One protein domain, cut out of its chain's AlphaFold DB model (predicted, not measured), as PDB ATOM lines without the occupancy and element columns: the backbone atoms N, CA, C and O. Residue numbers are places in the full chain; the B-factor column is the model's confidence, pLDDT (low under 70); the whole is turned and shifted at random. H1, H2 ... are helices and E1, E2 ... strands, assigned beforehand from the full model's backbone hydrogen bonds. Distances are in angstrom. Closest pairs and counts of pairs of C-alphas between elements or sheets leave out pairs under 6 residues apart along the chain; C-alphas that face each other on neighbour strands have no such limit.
ATOM      1  N   CYS A   3      45.317  68.874 301.314       96.88
ATOM      2  CA  CYS A   3      44.247  68.395 300.433       96.88
ATOM      3  C   CYS A   3      44.757  68.024 299.033       96.88
ATOM      4  O   CYS A   3      45.843  68.432 298.623       96.88
ATOM      5  N   GLY A   4      43.934  67.292 298.278       95.50
ATOM      6  CA  GLY A   4      44.190  67.015 296.865       95.50
ATOM      7  C   GLY A   4      44.021  68.250 295.963       95.50
ATOM      8  O   GLY A   4      43.443  69.257 296.394       95.50
ATOM      9  N   PRO A   5      44.465  68.177 294.693       95.69
ATOM     10  CA  PRO A   5      44.391  69.288 293.739       95.69
ATOM     11  C   PRO A   5      42.983  69.869 293.570       95.69
ATOM     12  O   PRO A   5      42.824  71.088 293.529       95.69
ATOM     13  N   GLN A   6      41.958  69.011 293.560       93.75
ATOM     14  CA  GLN A   6      40.558  69.421 293.389       93.75
ATOM     15  C   GLN A   6      40.008  70.213 294.585       93.75
ATOM     16  O   GLN A   6      39.165  71.089 294.418       93.75
ATOM     17  N   GLY A   7      40.504  69.941 295.796       94.12
ATOM     18  CA  GLY A   7      40.098  70.657 297.009       94.12
ATOM     19  C   GLY A   7      40.852  71.971 297.227       94.12
ATOM     20  O   GLY A   7      40.398  72.824 297.990       94.12
ATOM     21  N   ALA A   8      41.989  72.163 296.554       97.62
ATOM     22  CA  ALA A   8      42.879  73.292 296.800       97.62
ATOM     23  C   ALA A   8      42.248  74.675 296.538       97.62
ATOM     24  O   ALA A   8      42.512  75.585 297.329       97.62
ATOM     25  N   PRO A   9      41.425  74.893 295.487       98.25
ATOM     26  CA  PRO A   9      40.744  76.173 295.296       98.25
ATOM     27  C   PRO A   9      39.828  76.525 296.470       98.25
ATOM     28  O   PRO A   9      39.919  77.630 296.995       98.25
ATOM     29  N   ALA A  10      39.015  75.573 296.937       96.94
ATOM     30  CA  ALA A  10      38.128  75.782 298.078       96.94
ATOM     31  C   ALA A  10      38.918  76.013 299.375       96.94
ATOM     32  O   ALA A  10      38.620  76.950 300.107       96.94
ATOM     33  N   ALA A  11      39.970  75.224 299.624       97.19
ATOM     34  CA  ALA A  11      40.813  75.355 300.813       97.19
ATOM     35  C   ALA A  11      41.427  76.757 300.964       97.19
ATOM     36  O   ALA A  11      41.501  77.272 302.075       97.19
ATOM     37  N   ARG A  12      41.828  77.394 299.854       97.75
ATOM     38  CA  ARG A  12      42.398  78.754 299.856       97.75
ATOM     39  C   ARG A  12      41.375  79.858 300.134       97.75
ATOM     40  O   ARG A  12      41.776  80.969 300.456       97.75
ATOM     41  N   LEU A  13      40.082  79.573 299.989       97.94
ATOM     42  CA  LEU A  13      39.002  80.521 300.279       97.94
ATOM     43  C   LEU A  13      38.522  80.439 301.735       97.94
ATOM     44  O   LEU A  13      37.755  81.298 302.168       97.94
ATOM     45  N   LEU A  14      38.925  79.406 302.482       96.50
ATOM     46  CA  LEU A  14      38.422  79.180 303.831       96.50
ATOM     47  C   LEU A  14      39.023  80.180 304.831       96.50
ATOM     48  O   LEU A  14      40.248  80.264 304.954       96.50
ATOM     49  N   PRO A  15      38.185  80.884 305.615       94.94
ATOM     50  CA  PRO A  15      38.684  81.699 306.710       94.94
ATOM     51  C   PRO A  15      39.348  80.807 307.766       94.94
ATOM     52  O   PRO A  15      38.808  79.770 308.153       94.94
ATOM     53  N   GLY A  16      40.526  81.217 308.238       93.31
ATOM     54  CA  GLY A  16      41.303  80.478 309.241       93.31
ATOM     55  C   GLY A  16      42.226  79.391 308.681       93.31
ATOM     56  O   GLY A  16      42.823  78.654 309.461       93.31
ATOM     57  N   VAL A  17      42.362  79.272 307.356       96.94
ATOM     58  CA  VAL A  17      43.415  78.458 306.731       96.94
ATOM     59  C   VAL A  17      44.598  79.353 306.367       96.94
ATOM     60  O   VAL A  17      44.529  80.103 305.400       96.94
ATOM     61  N   ASP A  18      45.698  79.242 307.117       96.12
ATOM     62  CA  ASP A  18      46.919  80.024 306.857       96.12
ATOM     63  C   ASP A  18      47.744  79.467 305.686       96.12
ATOM     64  O   ASP A  18      48.331  80.209 304.902       96.12
ATOM     65  N   GLU A  19      47.790  78.139 305.559       96.69
ATOM     66  CA  GLU A  19      48.599  77.449 304.555       96.69
ATOM     67  C   GLU A  19      47.827  76.291 303.918       96.69
ATOM     68  O   GLU A  19      47.152  75.521 304.611       96.69
ATOM     69  N   VAL A  20      47.973  76.116 302.602       98.00
ATOM     70  CA  VAL A  20      47.442  74.967 301.857       98.00
ATOM     71  C   VAL A  20      48.594  74.141 301.292       98.00
ATOM     72  O   VAL A  20      49.329  74.602 300.421       98.00
ATOM     73  N   VAL A  21      48.709  72.897 301.753       97.94
ATOM     74  CA  VAL A  21      49.608  71.888 301.189       97.94
ATOM     75  C   VAL A  21      48.799  71.052 300.209       97.94
ATOM     76  O   VAL A  21      47.853  70.369 300.602       97.94
ATOM     77  N   VAL A  22      49.154  71.132 298.928       97.88
ATOM     78  CA  VAL A  22      48.488  70.361 297.875       97.88
ATOM     79  C   VAL A  22      49.285  69.098 297.611       97.88
ATOM     80  O   VAL A  22      50.466  69.169 297.273       97.88
ATOM     81  N   TRP A  23      48.637  67.949 297.752       97.31
ATOM     82  CA  TRP A  23      49.242  66.660 297.460       97.31
ATOM     83  C   TRP A  23      48.199  65.695 296.921       97.31
ATOM     84  O   TRP A  23      47.151  65.497 297.534       97.31
ATOM     85  N   ASP A  24      48.496  65.107 295.766       95.69
ATOM     86  CA  ASP A  24      47.643  64.107 295.145       95.69
ATOM     87  C   ASP A  24      47.988  62.733 295.727       95.69
ATOM     88  O   ASP A  24      49.011  62.129 295.401       95.69
ATOM     89  N   SER A  25      47.208  62.302 296.714       95.19
ATOM     90  CA  SER A  25      47.503  61.082 297.465       95.19
ATOM     91  C   SER A  25      47.215  59.835 296.618       95.19
ATOM     92  O   SER A  25      46.159  59.781 295.989       95.19
ATOM     93  N   PRO A  26      48.021  58.766 296.715       95.69
ATOM     94  CA  PRO A  26      47.863  57.571 295.882       95.69
ATOM     95  C   PRO A  26      46.693  56.652 296.295       95.69
ATOM     96  O   PRO A  26      46.572  55.538 295.798       95.69
ATOM     97  N   TRP A  27      45.841  57.080 297.232       93.25
ATOM     98  CA  TRP A  27      44.690  56.317 297.738       93.25
ATOM     99  C   TRP A  27      43.381  57.123 297.737       93.25
ATOM    100  O   TRP A  27      42.401  56.702 298.353       93.25
ATOM    101  N   THR A  28      43.347  58.293 297.092       90.50
ATOM    102  CA  THR A  28      42.114  59.082 296.929       90.50
ATOM    103  C   THR A  28      41.913  59.505 295.477       90.50
ATOM    104  O   THR A  28      42.830  59.425 294.668       90.50
ATOM    105  N   GLY A  29      40.700  59.955 295.145       85.94
ATOM    106  CA  GLY A  29      40.342  60.354 293.784       85.94
ATOM    107  C   GLY A  29      39.933  59.179 292.892       85.94
ATOM    108  O   GLY A  29      39.892  58.030 293.325       85.94
ATOM    109  N   PHE A  30      39.572  59.498 291.647       86.75
ATOM    110  CA  PHE A  30      39.137  58.515 290.645       86.75
ATOM    111  C   PHE A  30      40.303  57.902 289.856       86.75
ATOM    112  O   PHE A  30      40.189  56.768 289.404       86.75
ATOM    113  N   ASP A  31      41.401  58.645 289.707       91.62
ATOM    114  CA  ASP A  31      42.622  58.229 289.008       91.62
ATOM    115  C   ASP A  31      43.841  58.571 289.886       91.62
ATOM    116  O   ASP A  31      44.471  59.614 289.697       91.62
ATOM    117  N   PRO A  32      44.092  57.788 290.953       92.69
ATOM    118  CA  PRO A  32      45.150  58.091 291.906       92.69
ATOM    119  C   PRO A  32      46.541  57.920 291.275       92.69
ATOM    120  O   PRO A  32      46.778  56.948 290.548       92.69
ATOM    121  N   PRO A  33      47.513  58.788 291.605       95.50
ATOM    122  CA  PRO A  33      48.881  58.617 291.135       95.50
ATOM    123  C   PRO A  33      49.534  57.364 291.751       95.50
ATOM    124  O   PRO A  33      49.118  56.892 292.812       95.50
ATOM    125  N   PRO A  34      50.618  56.836 291.150       96.25
ATOM    126  CA  PRO A  34      51.355  55.714 291.721       96.25
ATOM    127  C   PRO A  34      51.900  56.010 293.124       96.25
ATOM    128  O   PRO A  34      52.494  57.062 293.380       96.25
ATOM    129  N   ALA A  35      51.790  55.032 294.024       96.19
ATOM    130  CA  ALA A  35      52.411  55.090 295.341       96.19
ATOM    131  C   ALA A  35      53.937  54.930 295.224       96.19
ATOM    132  O   ALA A  35      54.460  53.817 295.175       96.19
ATOM    133  N   THR A  36      54.666  56.047 295.174       97.62
ATOM    134  CA  THR A  36      56.135  56.037 295.121       97.62
ATOM    135  C   THR A  36      56.744  56.422 296.464       97.62
ATOM    136  O   THR A  36      56.279  57.346 297.133       97.62
ATOM    137  N   ALA A  37      57.835  55.747 296.839       97.81
ATOM    138  CA  ALA A  37      58.569  56.063 298.063       97.81
ATOM    139  C   ALA A  37      59.016  57.532 298.093       97.81
ATOM    140  O   ALA A  37      58.840  58.207 299.100       97.81
ATOM    141  N   ARG A  38      59.527  58.045 296.965       97.44
ATOM    142  CA  ARG A  38      59.948  59.443 296.837       97.44
ATOM    143  C   ARG A  38      58.796  60.413 297.106       97.44
ATOM    144  O   ARG A  38      58.933  61.258 297.976       97.44
ATOM    145  N   GLY A  39      57.658  60.257 296.425       97.06
ATOM    146  CA  GLY A  39      56.522  61.172 296.595       97.06
ATOM    147  C   GLY A  39      55.949  61.167 298.015       97.06
ATOM    148  O   GLY A  39      55.569  62.216 298.531       97.06
ATOM    149  N   VAL A  40      55.930  60.003 298.671       98.25
ATOM    150  CA  VAL A  40      55.519  59.888 300.076       98.25
ATOM    151  C   VAL A  40      56.522  60.569 301.007       98.25
ATOM    152  O   VAL A  40      56.121  61.345 301.873       98.25
ATOM    153  N   MET A  41      57.820  60.312 300.834       98.31
ATOM    154  CA  MET A  41      58.852  60.896 301.691       98.31
ATOM    155  C   MET A  41      58.974  62.409 301.506       98.31
ATOM    156  O   MET A  41      59.138  63.113 302.498       98.31
ATOM    157  N   ASP A  42      58.798  62.920 300.286       98.00
ATOM    158  CA  ASP A  42      58.761  64.358 300.013       98.00
ATOM    159  C   ASP A  42      57.615  65.034 300.793       98.00
ATOM    160  O   ASP A  42      57.819  66.079 301.420       98.00
ATOM    161  N   LEU A  43      56.426  64.413 300.841       98.25
ATOM    162  CA  LEU A  43      55.327  64.907 301.676       98.25
ATOM    163  C   LEU A  43      55.681  64.854 303.164       98.25
ATOM    164  O   LEU A  43      55.467  65.838 303.867       98.25
ATOM    165  N   VAL A  44      56.205  63.728 303.657       98.56
ATOM    166  CA  VAL A  44      56.561  63.567 305.078       98.56
ATOM    167  C   VAL A  44      57.578  64.623 305.506       98.56
ATOM    168  O   VAL A  44      57.363  65.290 306.515       98.56
ATOM    169  N   SER A  45      58.644  64.833 304.730       98.12
ATOM    170  CA  SER A  45      59.654  65.861 305.000       98.12
ATOM    171  C   SER A  45      59.062  67.269 304.987       98.12
ATOM    172  O   SER A  45      59.377  68.074 305.860       98.12
ATOM    173  N   SER A  46      58.163  67.549 304.041       97.75
ATOM    174  CA  SER A  46      57.424  68.809 303.981       97.75
ATOM    175  C   SER A  46      56.578  69.006 305.249       97.75
ATOM    176  O   SER A  46      56.672  70.029 305.921       97.75
ATOM    177  N   LEU A  47      55.775  68.022 305.653       98.00
ATOM    178  CA  LEU A  47      54.954  68.123 306.862       98.00
ATOM    179  C   LEU A  47      55.807  68.249 308.136       98.00
ATOM    180  O   LEU A  47      55.459  69.035 309.011       98.00
ATOM    181  N   ALA A  48      56.937  67.543 308.215       97.19
ATOM    182  CA  ALA A  48      57.850  67.588 309.358       97.19
ATOM    183  C   ALA A  48      58.540  68.950 309.529       97.19
ATOM    184  O   ALA A  48      58.914  69.319 310.641       97.19
ATOM    185  N   SER A  49      58.705  69.719 308.447       96.94
ATOM    186  CA  SER A  49      59.242  71.080 308.527       96.94
ATOM    187  C   SER A  49      58.222  72.098 309.052       96.94
ATOM    188  O   SER A  49      58.568  73.266 309.229       96.94
ATOM    189  N   ARG A  50      56.967  71.688 309.276       94.69
ATOM    190  CA  ARG A  50      55.891  72.527 309.816       94.69
ATOM    191  C   ARG A  50      55.676  72.202 311.291       94.69
ATOM    192  O   ARG A  50      55.694  71.043 311.697       94.69
ATOM    193  N   THR A  51      55.413  73.219 312.110       90.06
ATOM    194  CA  THR A  51      55.097  73.057 313.540       90.06
ATOM    195  C   THR A  51      53.651  72.582 313.732       90.06
ATOM    196  O   THR A  51      52.806  73.308 314.252       90.06
ATOM    197  N   ILE A  52      53.339  71.371 313.261       95.88
ATOM    198  CA  ILE A  52      52.006  70.767 313.364       95.88
ATOM    199  C   ILE A  52      51.902  70.032 314.701       95.88
ATOM    200  O   ILE A  52      52.346  68.897 314.855       95.88
ATOM    201  N   GLU A  53      51.279  70.673 315.683       93.50
ATOM    202  CA  GLU A  53      51.053  70.050 316.992       93.50
ATOM    203  C   GLU A  53      49.968  68.968 316.938       93.50
ATOM    204  O   GLU A  53      50.030  67.953 317.636       93.50
ATOM    205  N   ARG A  54      48.937  69.223 316.126       96.00
ATOM    206  CA  ARG A  54      47.693  68.457 316.078       96.00
ATOM    207  C   ARG A  54      47.174  68.343 314.658       96.00
ATOM    208  O   ARG A  54      47.272  69.293 313.885       96.00
ATOM    209  N   ALA A  55      46.553  67.211 314.353       98.00
ATOM    210  CA  ALA A  55      45.896  66.982 313.076       98.00
ATOM    211  C   ALA A  55      44.510  66.357 313.259       98.00
ATOM    212  O   ALA A  55      44.313  65.480 314.101       98.00
ATOM    213  N   LEU A  56      43.567  66.809 312.432       98.00
ATOM    214  CA  LEU A  56      42.281  66.158 312.220       98.00
ATOM    215  C   LEU A  56      42.278  65.604 310.798       98.00
ATOM    216  O   LEU A  56      42.458  66.362 309.844       98.00
ATOM    217  N   VAL A  57      42.098  64.294 310.659       97.75
ATOM    218  CA  VAL A  57      41.989  63.636 309.356       97.75
ATOM    219  C   VAL A  57      40.508  63.495 309.031       97.75
ATOM    220  O   VAL A  57      39.801  62.694 309.639       97.75
ATOM    221  N   LEU A  58      40.045  64.325 308.097       95.69
ATOM    222  CA  LEU A  58      38.656  64.373 307.651       95.69
ATOM    223  C   LEU A  58      38.551  63.606 306.333       95.69
ATOM    224  O   LEU A  58      39.029  64.085 305.305       95.69
ATOM    225  N   THR A  59      37.972  62.410 306.368       89.75
ATOM    226  CA  THR A  59      37.792  61.564 305.183       89.75
ATOM    227  C   THR A  59      36.319  61.323 304.883       89.75
ATOM    228  O   THR A  59      35.461  61.332 305.772       89.75
ATOM    229  N   SER A  60      36.018  61.080 303.608       86.06
ATOM    230  CA  SER A  60      34.727  60.523 303.203       86.06
ATOM    231  C   SER A  60      34.538  59.124 303.796       86.06
ATOM    232  O   SER A  60      35.507  58.434 304.110       86.06
ATOM    233  N   PHE A  61      33.292  58.665 303.935       77.81
ATOM    234  CA  PHE A  61      32.991  57.414 304.657       77.81
ATOM    235  C   PHE A  61      33.581  56.143 304.018       77.81
ATOM    236  O   PHE A  61      33.738  55.131 304.693       77.81
ATOM    237  N   HIS A  62      33.925  56.199 302.731       82.38
ATOM    238  CA  HIS A  62      34.585  55.113 302.005       82.38
ATOM    239  C   HIS A  62      36.119  55.184 302.027       82.38
ATOM    240  O   HIS A  62      36.779  54.316 301.462       82.38
ATOM    241  N   GLN A  63      36.703  56.215 302.638       90.12
ATOM    242  CA  GLN A  63      38.145  56.424 302.673       90.12
ATOM    243  C   GLN A  63      38.693  56.123 304.066       90.12
ATOM    244  O   GLN A  63      38.240  56.679 305.068       90.12
ATOM    245  N   SER A  64      39.727  55.280 304.123       93.50
ATOM    246  CA  SER A  64      40.464  55.061 305.366       93.50
ATOM    247  C   SER A  64      41.285  56.301 305.723       93.50
ATOM    248  O   SER A  64      42.025  56.832 304.894       93.50
ATOM    249  N   ALA A  65      41.198  56.737 306.979       96.62
ATOM    250  CA  ALA A  65      42.030  57.814 307.516       96.62
ATOM    251  C   ALA A  65      43.467  57.362 307.839       96.62
ATOM    252  O   ALA A  65      44.365  58.195 308.002       96.62
ATOM    253  N   LEU A  66      43.701  56.048 307.947       97.69
ATOM    254  CA  LEU A  66      44.944  55.486 308.476       97.69
ATOM    255  C   LEU A  66      46.190  55.755 307.616       97.69
ATOM    256  O   LEU A  66      47.230  56.044 308.209       97.69
ATOM    257  N   PRO A  67      46.140  55.745 306.267       97.50
ATOM    258  CA  PRO A  67      47.300  56.112 305.452       97.50
ATOM    259  C   PRO A  67      47.784  57.543 305.726       97.50
ATOM    260  O   PRO A  67      48.971  57.770 305.947       97.50
ATOM    261  N   THR A  68      46.862  58.507 305.809       97.94
ATOM    262  CA  THR A  68      47.198  59.897 306.153       97.94
ATOM    263  C   THR A  68      47.716  60.002 307.589       97.94
ATOM    264  O   THR A  68      48.703  60.695 307.833       97.94
ATOM    265  N   ALA A  69      47.103  59.287 308.539       98.44
ATOM    266  CA  ALA A  69      47.566  59.252 309.927       98.44
ATOM    267  C   ALA A  69      48.993  58.688 310.052       98.44
ATOM    268  O   ALA A  69      49.802  59.237 310.799       98.44
ATOM    269  N   LEU A  70      49.336  57.651 309.281       98.50
ATOM    270  CA  LEU A  70      50.692  57.109 309.212       98.50
ATOM    271  C   LEU A  70      51.700  58.171 308.760       98.50
ATOM    272  O   LEU A  70      52.720  58.359 309.424       98.50
ATOM    273  N   LEU A  71      51.407  58.907 307.684       98.38
ATOM    274  CA  LEU A  71      52.318  59.945 307.194       98.38
ATOM    275  C   LEU A  71      52.473  61.100 308.191       98.38
ATOM    276  O   LEU A  71      53.583  61.583 308.404       98.38
ATOM    277  N   LEU A  72      51.391  61.499 308.860       98.56
ATOM    278  CA  LEU A  72      51.432  62.503 309.927       98.56
ATOM    279  C   LEU A  72      52.272  62.030 311.124       98.56
ATOM    280  O   LEU A  72      53.049  62.812 311.671       98.56
ATOM    281  N   ARG A  73      52.177  60.749 311.511       98.12
ATOM    282  CA  ARG A  73      53.043  60.162 312.547       98.12
ATOM    283  C   ARG A  73      54.508  60.172 312.147       98.12
ATOM    284  O   ARG A  73      55.346  60.562 312.956       98.12
ATOM    285  N   MET A  74      54.818  59.786 310.911       98.19
ATOM    286  CA  MET A  74      56.183  59.838 310.381       98.19
ATOM    287  C   MET A  74      56.727  61.273 310.337       98.19
ATOM    288  O   MET A  74      57.915  61.479 310.560       98.19
ATOM    289  N   ALA A  75      55.855  62.263 310.116       98.25
ATOM    290  CA  ALA A  75      56.190  63.684 310.175       98.25
ATOM    291  C   ALA A  75      56.322  64.240 311.611       98.25
ATOM    292  O   ALA A  75      56.643  65.412 311.786       98.25
ATOM    293  N   GLY A  76      56.090  63.422 312.644       96.81
ATOM    294  CA  GLY A  76      56.256  63.809 314.047       96.81
ATOM    295  C   GLY A  76      55.030  64.453 314.700       96.81
ATOM    296  O   GLY A  76      55.150  64.991 315.800       96.81
ATOM    297  N   VAL A  77      53.845  64.392 314.078       97.75
ATOM    298  CA  VAL A  77      52.618  64.949 314.667       97.75
ATOM    299  C   VAL A  77      52.211  64.140 315.899       97.75
ATOM    300  O   VAL A  77      51.919  62.942 315.821       97.75
ATOM    301  N   ALA A  78      52.174  64.815 317.048       93.88
ATOM    302  CA  ALA A  78      51.990  64.175 318.346       93.88
ATOM    303  C   ALA A  78      50.535  63.804 318.647       93.88
ATOM    304  O   ALA A  78      50.313  62.808 319.328       93.88
ATOM    305  N   HIS A  79      49.557  64.570 318.151       96.75
ATOM    306  CA  HIS A  79      48.147  64.301 318.429       96.75
ATOM    307  C   HIS A  79      47.280  64.285 317.160       96.75
ATOM    308  O   HIS A  79      47.000  65.328 316.566       96.75
ATOM    309  N   ILE A  80      46.804  63.104 316.771       98.50
ATOM    310  CA  ILE A  80      46.040  62.851 315.547       98.50
ATOM    311  C   ILE A  80      44.652  62.316 315.907       98.50
ATOM    312  O   ILE A  80      44.514  61.336 316.641       98.50
ATOM    313  N   ALA A  81      43.619  62.959 315.371       98.31
ATOM    314  CA  ALA A  81      42.228  62.558 315.526       98.31
ATOM    315  C   ALA A  81      41.611  62.221 314.166       98.31
ATOM    316  O   ALA A  81      41.825  62.948 313.194       98.31
ATOM    317  N   ALA A  82      40.833  61.143 314.101       97.94
ATOM    318  CA  ALA A  82      40.104  60.762 312.897       97.94
ATOM    319  C   ALA A  82      38.890  59.890 313.223       97.94
ATOM    320  O   ALA A  82      38.862  59.209 314.255       97.94
ATOM    321  N   ASP A  83      37.940  59.857 312.294       96.12
ATOM    322  CA  ASP A  83      36.975  58.767 312.216       96.12
ATOM    323  C   ASP A  83      37.659  57.515 311.660       96.12
ATOM    324  O   ASP A  83      38.350  57.574 310.643       96.12
ATOM    325  N   SER A  84      37.484  56.371 312.327       94.56
ATOM    326  CA  SER A  84      38.000  55.095 311.817       94.56
ATOM    327  C   SER A  84      37.195  53.901 312.316       94.56
ATOM    328  O   SER A  84      37.136  53.616 313.520       94.56
ATOM    329  N   VAL A  85      36.644  53.134 311.376       92.38
ATOM    330  CA  VAL A  85      36.050  51.813 311.643       92.38
ATOM    331  C   VAL A  85      37.120  50.737 311.840       92.38
ATOM    332  O   VAL A  85      36.898  49.779 312.577       92.38
ATOM    333  N   ASP A  86      38.320  50.960 311.305       93.19
ATOM    334  CA  ASP A  86      39.469  50.073 311.458       93.19
ATOM    335  C   ASP A  86      40.217  50.328 312.770       93.19
ATOM    336  O   ASP A  86      40.205  51.439 313.319       93.19
ATOM    337  N   TYR A  87      40.898  49.293 313.270       95.06
ATOM    338  CA  TYR A  87      41.805  49.411 314.410       95.06
ATOM    339  C   TYR A  87      43.035  50.263 314.032       95.06
ATOM    340  O   TYR A  87      43.761  49.891 313.111       95.06
ATOM    341  N   PRO A  88      43.318  51.378 314.737       96.25
ATOM    342  CA  PRO A  88      44.343  52.331 314.309       96.25
ATOM    343  C   PRO A  88      45.750  52.039 314.846       96.25
ATOM    344  O   PRO A  88      46.693  52.745 314.489       96.25
ATOM    345  N   GLY A  89      45.917  51.070 315.752       96.38
ATOM    346  CA  GLY A  89      47.169  50.911 316.499       96.38
ATOM    347  C   GLY A  89      47.571  52.213 317.205       96.38
ATOM    348  O   GLY A  89      46.755  52.835 317.880       96.38
ATOM    349  N   SER A  90      48.821  52.644 317.025       95.44
ATOM    350  CA  SER A  90      49.354  53.902 317.574       95.44
ATOM    351  C   SER A  90      49.115  55.135 316.686       95.44
ATOM    352  O   SER A  90      49.590  56.233 316.997       95.44
ATOM    353  N   LEU A  91      48.409  54.986 315.560       98.06
ATOM    354  CA  LEU A  91      48.288  56.053 314.564       98.06
ATOM    355  C   LEU A  91      47.323  57.170 314.975       98.06
ATOM    356  O   LEU A  91      47.522  58.304 314.553       98.06
ATOM    357  N   LEU A  92      46.320  56.874 315.809       98.00
ATOM    358  CA  LEU A  92      45.325  57.845 316.276       98.00
ATOM    359  C   LEU A  92      45.353  57.965 317.801       98.00
ATOM    360  O   LEU A  92      45.303  56.958 318.501       98.00
ATOM    361  N   ASP A  93      45.360  59.197 318.305       97.06
ATOM    362  CA  ASP A  93      45.183  59.510 319.732       97.06
ATOM    363  C   ASP A  93      43.705  59.654 320.094       97.06
ATOM    364  O   ASP A  93      43.296  59.367 321.217       97.06
ATOM    365  N   LEU A  94      42.891  60.071 319.120       97.19
ATOM    366  CA  LEU A  94      41.440  60.044 319.208       97.19
ATOM    367  C   LEU A  94      40.878  59.288 318.008       97.19
ATOM    368  O   LEU A  94      40.852  59.795 316.885       97.19
ATOM    369  N   ARG A  95      40.389  58.079 318.277       96.44
ATOM    370  CA  ARG A  95      39.566  57.315 317.347       96.44
ATOM    371  C   ARG A  95      38.103  57.655 317.607       96.44
ATOM    372  O   ARG A  95      37.524  57.174 318.578       96.44
ATOM    373  N   HIS A  96      37.530  58.489 316.755       95.81
ATOM    374  CA  HIS A  96      36.101  58.768 316.766       95.81
ATOM    375  C   HIS A  96      35.367  57.762 315.867       95.81
ATOM    376  O   HIS A  96      35.967  57.116 314.998       95.81
ATOM    377  N   GLN A  97      34.078  57.573 316.130       92.38
ATOM    378  CA  GLN A  97      33.201  56.793 315.272       92.38
ATOM    379  C   GLN A  97      32.113  57.710 314.750       92.38
ATOM    380  O   GLN A  97      31.337  58.287 315.513       92.38
ATOM    381  N   ARG A  98      32.064  57.819 313.428       90.50
ATOM    382  CA  ARG A  98      31.003  58.515 312.724       90.50
ATOM    383  C   ARG A  98      29.654  57.874 313.045       90.50
ATOM    384  O   ARG A  98      29.528  56.652 312.994       90.50
ATOM    385  N   GLY A  99      28.648  58.700 313.319       88.44
ATOM    386  CA  GLY A  99      27.269  58.228 313.439       88.44
ATOM    387  C   GLY A  99      26.756  57.644 312.120       88.44
ATOM    388  O   GLY A  99      27.096  58.130 311.039       88.44
ATOM    389  N   GLU A 100      25.923  56.609 312.194       88.19
ATOM    390  CA  GLU A 100      25.316  55.999 311.009       88.19
ATOM    391  C   GLU A 100      24.519  57.029 310.194       88.19
ATOM    392  O   GLU A 100      23.811  57.868 310.748       88.19
ATOM    393  N   GLY A 101      24.669  57.007 308.865       87.62
ATOM    394  CA  GLY A 101      23.957  57.917 307.955       87.62
ATOM    395  C   GLY A 101      24.324  59.404 308.080       87.62
ATOM    396  O   GLY A 101      23.739  60.235 307.388       87.62
ATOM    397  N   ARG A 102      25.290  59.765 308.935       90.81
ATOM    398  CA  ARG A 102      25.683  61.159 309.173       90.81
ATOM    399  C   ARG A 102      26.302  61.774 307.919       90.81
ATOM    400  O   ARG A 102      27.218  61.183 307.340       90.81
ATOM    401  N   HIS A 103      25.873  62.976 307.530       92.56
ATOM    402  CA  HIS A 103      26.457  63.696 306.393       92.56
ATOM    403  C   HIS A 103      27.941  64.034 306.641       92.56
ATOM    404  O   HIS A 103      28.349  64.230 307.783       92.56
ATOM    405  N   GLU A 104      28.766  64.109 305.591       91.25
ATOM    406  CA  GLU A 104      30.230  64.276 305.724       91.25
ATOM    407  C   GLU A 104      30.622  65.544 306.476       91.25
ATOM    408  O   GLU A 104      31.464  65.498 307.370       91.25
ATOM    409  N   ALA A 105      29.950  66.654 306.178       93.38
ATOM    410  CA  ALA A 105      30.173  67.911 306.884       93.38
ATOM    411  C   ALA A 105      29.819  67.815 308.379       93.38
ATOM    412  O   ALA A 105      30.554  68.320 309.222       93.38
ATOM    413  N   GLU A 106      28.719  67.141 308.722       95.44
ATOM    414  CA  GLU A 106      28.293  66.986 310.115       95.44
ATOM    415  C   GLU A 106      29.231  66.052 310.884       95.44
ATOM    416  O   GLU A 106      29.633  66.368 311.997       95.44
ATOM    417  N   ALA A 107      29.656  64.950 310.261       94.38
ATOM    418  CA  ALA A 107      30.647  64.041 310.827       94.38
ATOM    419  C   ALA A 107      31.981  64.749 311.114       94.38
ATOM    420  O   ALA A 107      32.555  64.590 312.191       94.38
ATOM    421  N   ALA A 108      32.443  65.596 310.187       95.12
ATOM    422  CA  ALA A 108      33.646  66.397 310.384       95.12
ATOM    423  C   ALA A 108      33.514  67.371 311.570       95.12
ATOM    424  O   ALA A 108      34.463  67.532 312.342       95.12
ATOM    425  N   LEU A 109      32.341  67.990 311.752       96.25
ATOM    426  CA  LEU A 109      32.057  68.852 312.904       96.25
ATOM    427  C   LEU A 109      32.002  68.059 314.217       96.25
ATOM    428  O   LEU A 109      32.557  68.509 315.221       96.25
ATOM    429  N   ASP A 110      31.391  66.873 314.213       96.25
ATOM    430  CA  ASP A 110      31.311  65.994 315.382       96.25
ATOM    431  C   ASP A 110      32.720  65.566 315.842       96.25
ATOM    432  O   ASP A 110      33.060  65.694 317.026       96.25
ATOM    433  N   LEU A 111      33.585  65.168 314.899       96.88
ATOM    434  CA  LEU A 111      34.997  64.865 315.149       96.88
ATOM    435  C   LEU A 111      35.760  66.088 315.678       96.88
ATOM    436  O   LEU A 111      36.512  65.974 316.651       96.88
ATOM    437  N   ALA A 112      35.559  67.268 315.085       96.50
ATOM    438  CA  ALA A 112      36.189  68.501 315.555       96.50
ATOM    439  C   ALA A 112      35.791  68.836 316.999       96.50
ATOM    440  O   ALA A 112      36.646  69.154 317.833       96.50
ATOM    441  N   ALA A 113      34.508  68.688 317.325       96.50
ATOM    442  CA  ALA A 113      34.003  68.886 318.672       96.50
ATOM    443  C   ALA A 113      34.582  67.853 319.657       96.50
ATOM    444  O   ALA A 113      34.953  68.207 320.780       96.50
ATOM    445  N   ALA A 114      34.713  66.586 319.250       95.94
ATOM    446  CA  ALA A 114      35.332  65.540 320.063       95.94
ATOM    447  C   ALA A 114      36.818  65.823 320.343       95.94
ATOM    448  O   ALA A 114      37.246  65.754 321.498       95.94
ATOM    449  N   ALA A 115      37.583  66.226 319.324       94.31
ATOM    450  CA  ALA A 115      38.993  66.596 319.462       94.31
ATOM    451  C   ALA A 115      39.191  67.836 320.355       94.31
ATOM    452  O   ALA A 115      40.143  67.920 321.133       94.31
ATOM    453  N   ALA A 116      38.274  68.806 320.295       92.19
ATOM    454  CA  ALA A 116      38.309  69.965 321.183       92.19
ATOM    455  C   ALA A 116      38.076  69.575 322.656       92.19
ATOM    456  O   ALA A 116      38.747  70.105 323.545       92.19
ATOM    457  N   ARG A 117      37.172  68.620 322.921       89.38
ATOM    458  CA  ARG A 117      36.916  68.098 324.275       89.38
ATOM    459  C   ARG A 117      38.081  67.261 324.811       89.38
ATOM    460  O   ARG A 117      38.451  67.433 325.972       89.38
ATOM    461  N   SER A 118      38.708  66.415 323.988       81.75
ATOM    462  CA  SER A 118      39.871  65.612 324.415       81.75
ATOM    463  C   SER A 118      41.079  66.484 324.790       81.75
ATOM    464  O   SER A 118      41.859  66.136 325.680       81.75
ATOM    465  N   ARG A 119      41.203  67.670 324.184       69.75
ATOM    466  CA  ARG A 119      42.199  68.680 324.567       69.75
ATOM    467  C   ARG A 119      42.004  69.201 325.990       69.75
ATOM    468  O   ARG A 119      42.976  69.360 326.720       69.75
ATOM    469  N   ALA A 120      40.763  69.481 326.388       62.00
ATOM    470  CA  ALA A 120      40.476  69.957 327.740       62.00
ATOM    471  C   ALA A 120      40.858  68.901 328.792       62.00
ATOM    472  O   ALA A 120      41.412  69.242 329.833       62.00
ATOM    473  N   ALA A 121      40.651  67.618 328.478       57.91
ATOM    474  CA  ALA A 121      41.083  66.511 329.323       57.91
ATOM    475  C   ALA A 121      42.618  66.367 329.367       57.91
ATOM    476  O   ALA A 121      43.192  66.237 330.444       57.91
ATOM    477  N   SER A 122      43.304  66.448 328.223       53.78
ATOM    478  CA  SER A 122      44.769  66.302 328.143       53.78
ATOM    479  C   SER A 122      45.567  67.508 328.657       53.78
ATOM    480  O   SER A 122      46.725  67.336 329.013       53.78
ATOM    481  N   ALA A 123      44.976  68.697 328.816       55.31
ATOM    482  CA  ALA A 123      45.625  69.809 329.529       55.31
ATOM    483  C   ALA A 123      45.911  69.488 331.015       55.31
ATOM    484  O   ALA A 123      46.777  70.109 331.630       55.31
ATOM    485  N   SER A 124      45.223  68.489 331.585       48.22
ATOM    486  CA  SER A 124      45.535  67.917 332.906       48.22
ATOM    487  C   SER A 124      46.631  66.838 332.867       48.22
ATOM    488  O   SER A 124      47.185  66.470 333.903       48.22
TER     489      SER A 124
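What this domain is: This is residues 3 to 124 of the 140 residues of an uncharacterized protein of Streptomyces viridifaciens (UniProt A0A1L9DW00). What does the model look like? A small parallel sheet, E1 E2 E3, is sandwiched between the long helix H4 on one face and H3 on the other, and H2 packs on H3. H1 lies away from these parts, followed by a long stretch without named elements, residues 14 to 36, of which 14 to 18 stand free, as does Leu 13 at the end of H1. What is it made of? The printed part has 122 residues, with four named helices and three named strands in the order H1 H2 E1 H3 E2 E3 H4; the class is mixed, helices and strands, with under half of the residues in named elements. It is compact, with a radius of gyration of the C-alphas of 14.5 A and spans of 38 by 33 by 33 A.

Where its parts are: Where do the first elements lie? H1 is residues 8 to 13, beginning at C-alpha 8 at (42.879, 73.292, 296.800), and H2 is residues 37 to 48, 16.2 A long. What comes next? E1 is residues 54 to 57, 10.0 A, H3 is residues 66 to 74, 12.2 A, and E2 is residues 79 to 83, 13.9 A. How does it end? E3 is residues 94 to 96, and H4 is residues 104 to 122, 26.8 A, ending at C-alpha 122 at (44.769, 66.302, 328.143).

How they stand to each other: How do the strands pair? E1 and E2 are parallel at 16 degrees, with N 55 and O 79 2.9 A apart, within hydrogen-bond range. E2 and E3 are parallel at 11 degrees, with N 96 and O 82 2.9 A apart, within that range too. What is on the sheet? H3 is on it at a height over the sheet of 9.7 A, over E1 and E2, and runs along the strands, at 3 degrees to E2 on the local plane; E1, H3 and E2 form a strand-helix-strand unit, two parallel neighbour strands with a helix between, whose crossover is right-handed. H4 is on the opposite face at a height over the sheet of 8.3 A, over E2 and only just not over E3, on which 2 of its C-alphas fall, and runs slantwise to the strands, at 34 degrees to E2 on the local plane; these are three layers, helices on both faces of a sheet. The closest C-alphas are those of Ala 69 and Ile 80 for H3 and E2, 6.8 A, and of His 96 and Leu 111 for H4 and E3, 6.4 A. Where are the other helices? H2 touches H3 at a steep tilt of 62 degrees, the same way, the closest C-alphas being those of Val 44 and Leu 71, 6.0 A. H1 is apart from H2, H3, H4 and the three strands. How are the helix backbones? Every O i to N i+4 pair is within hydrogen-bond range in H2 and H3, against 1 of 2 in H1 and 14 of 15 in H4.

The domain as a whole: How large is it? The two C-alphas farthest apart, those of Asp 31 and Ser 124, are 45.0 A apart. Is it unbroken? The printed part has no cut, and the link H1 to H2, 23 residues, is long. Where is confidence low? The mean pLDDT of the printed part is 93.2, and residues 119 to 124, of which 119 to 122 belong to H4, are under 70.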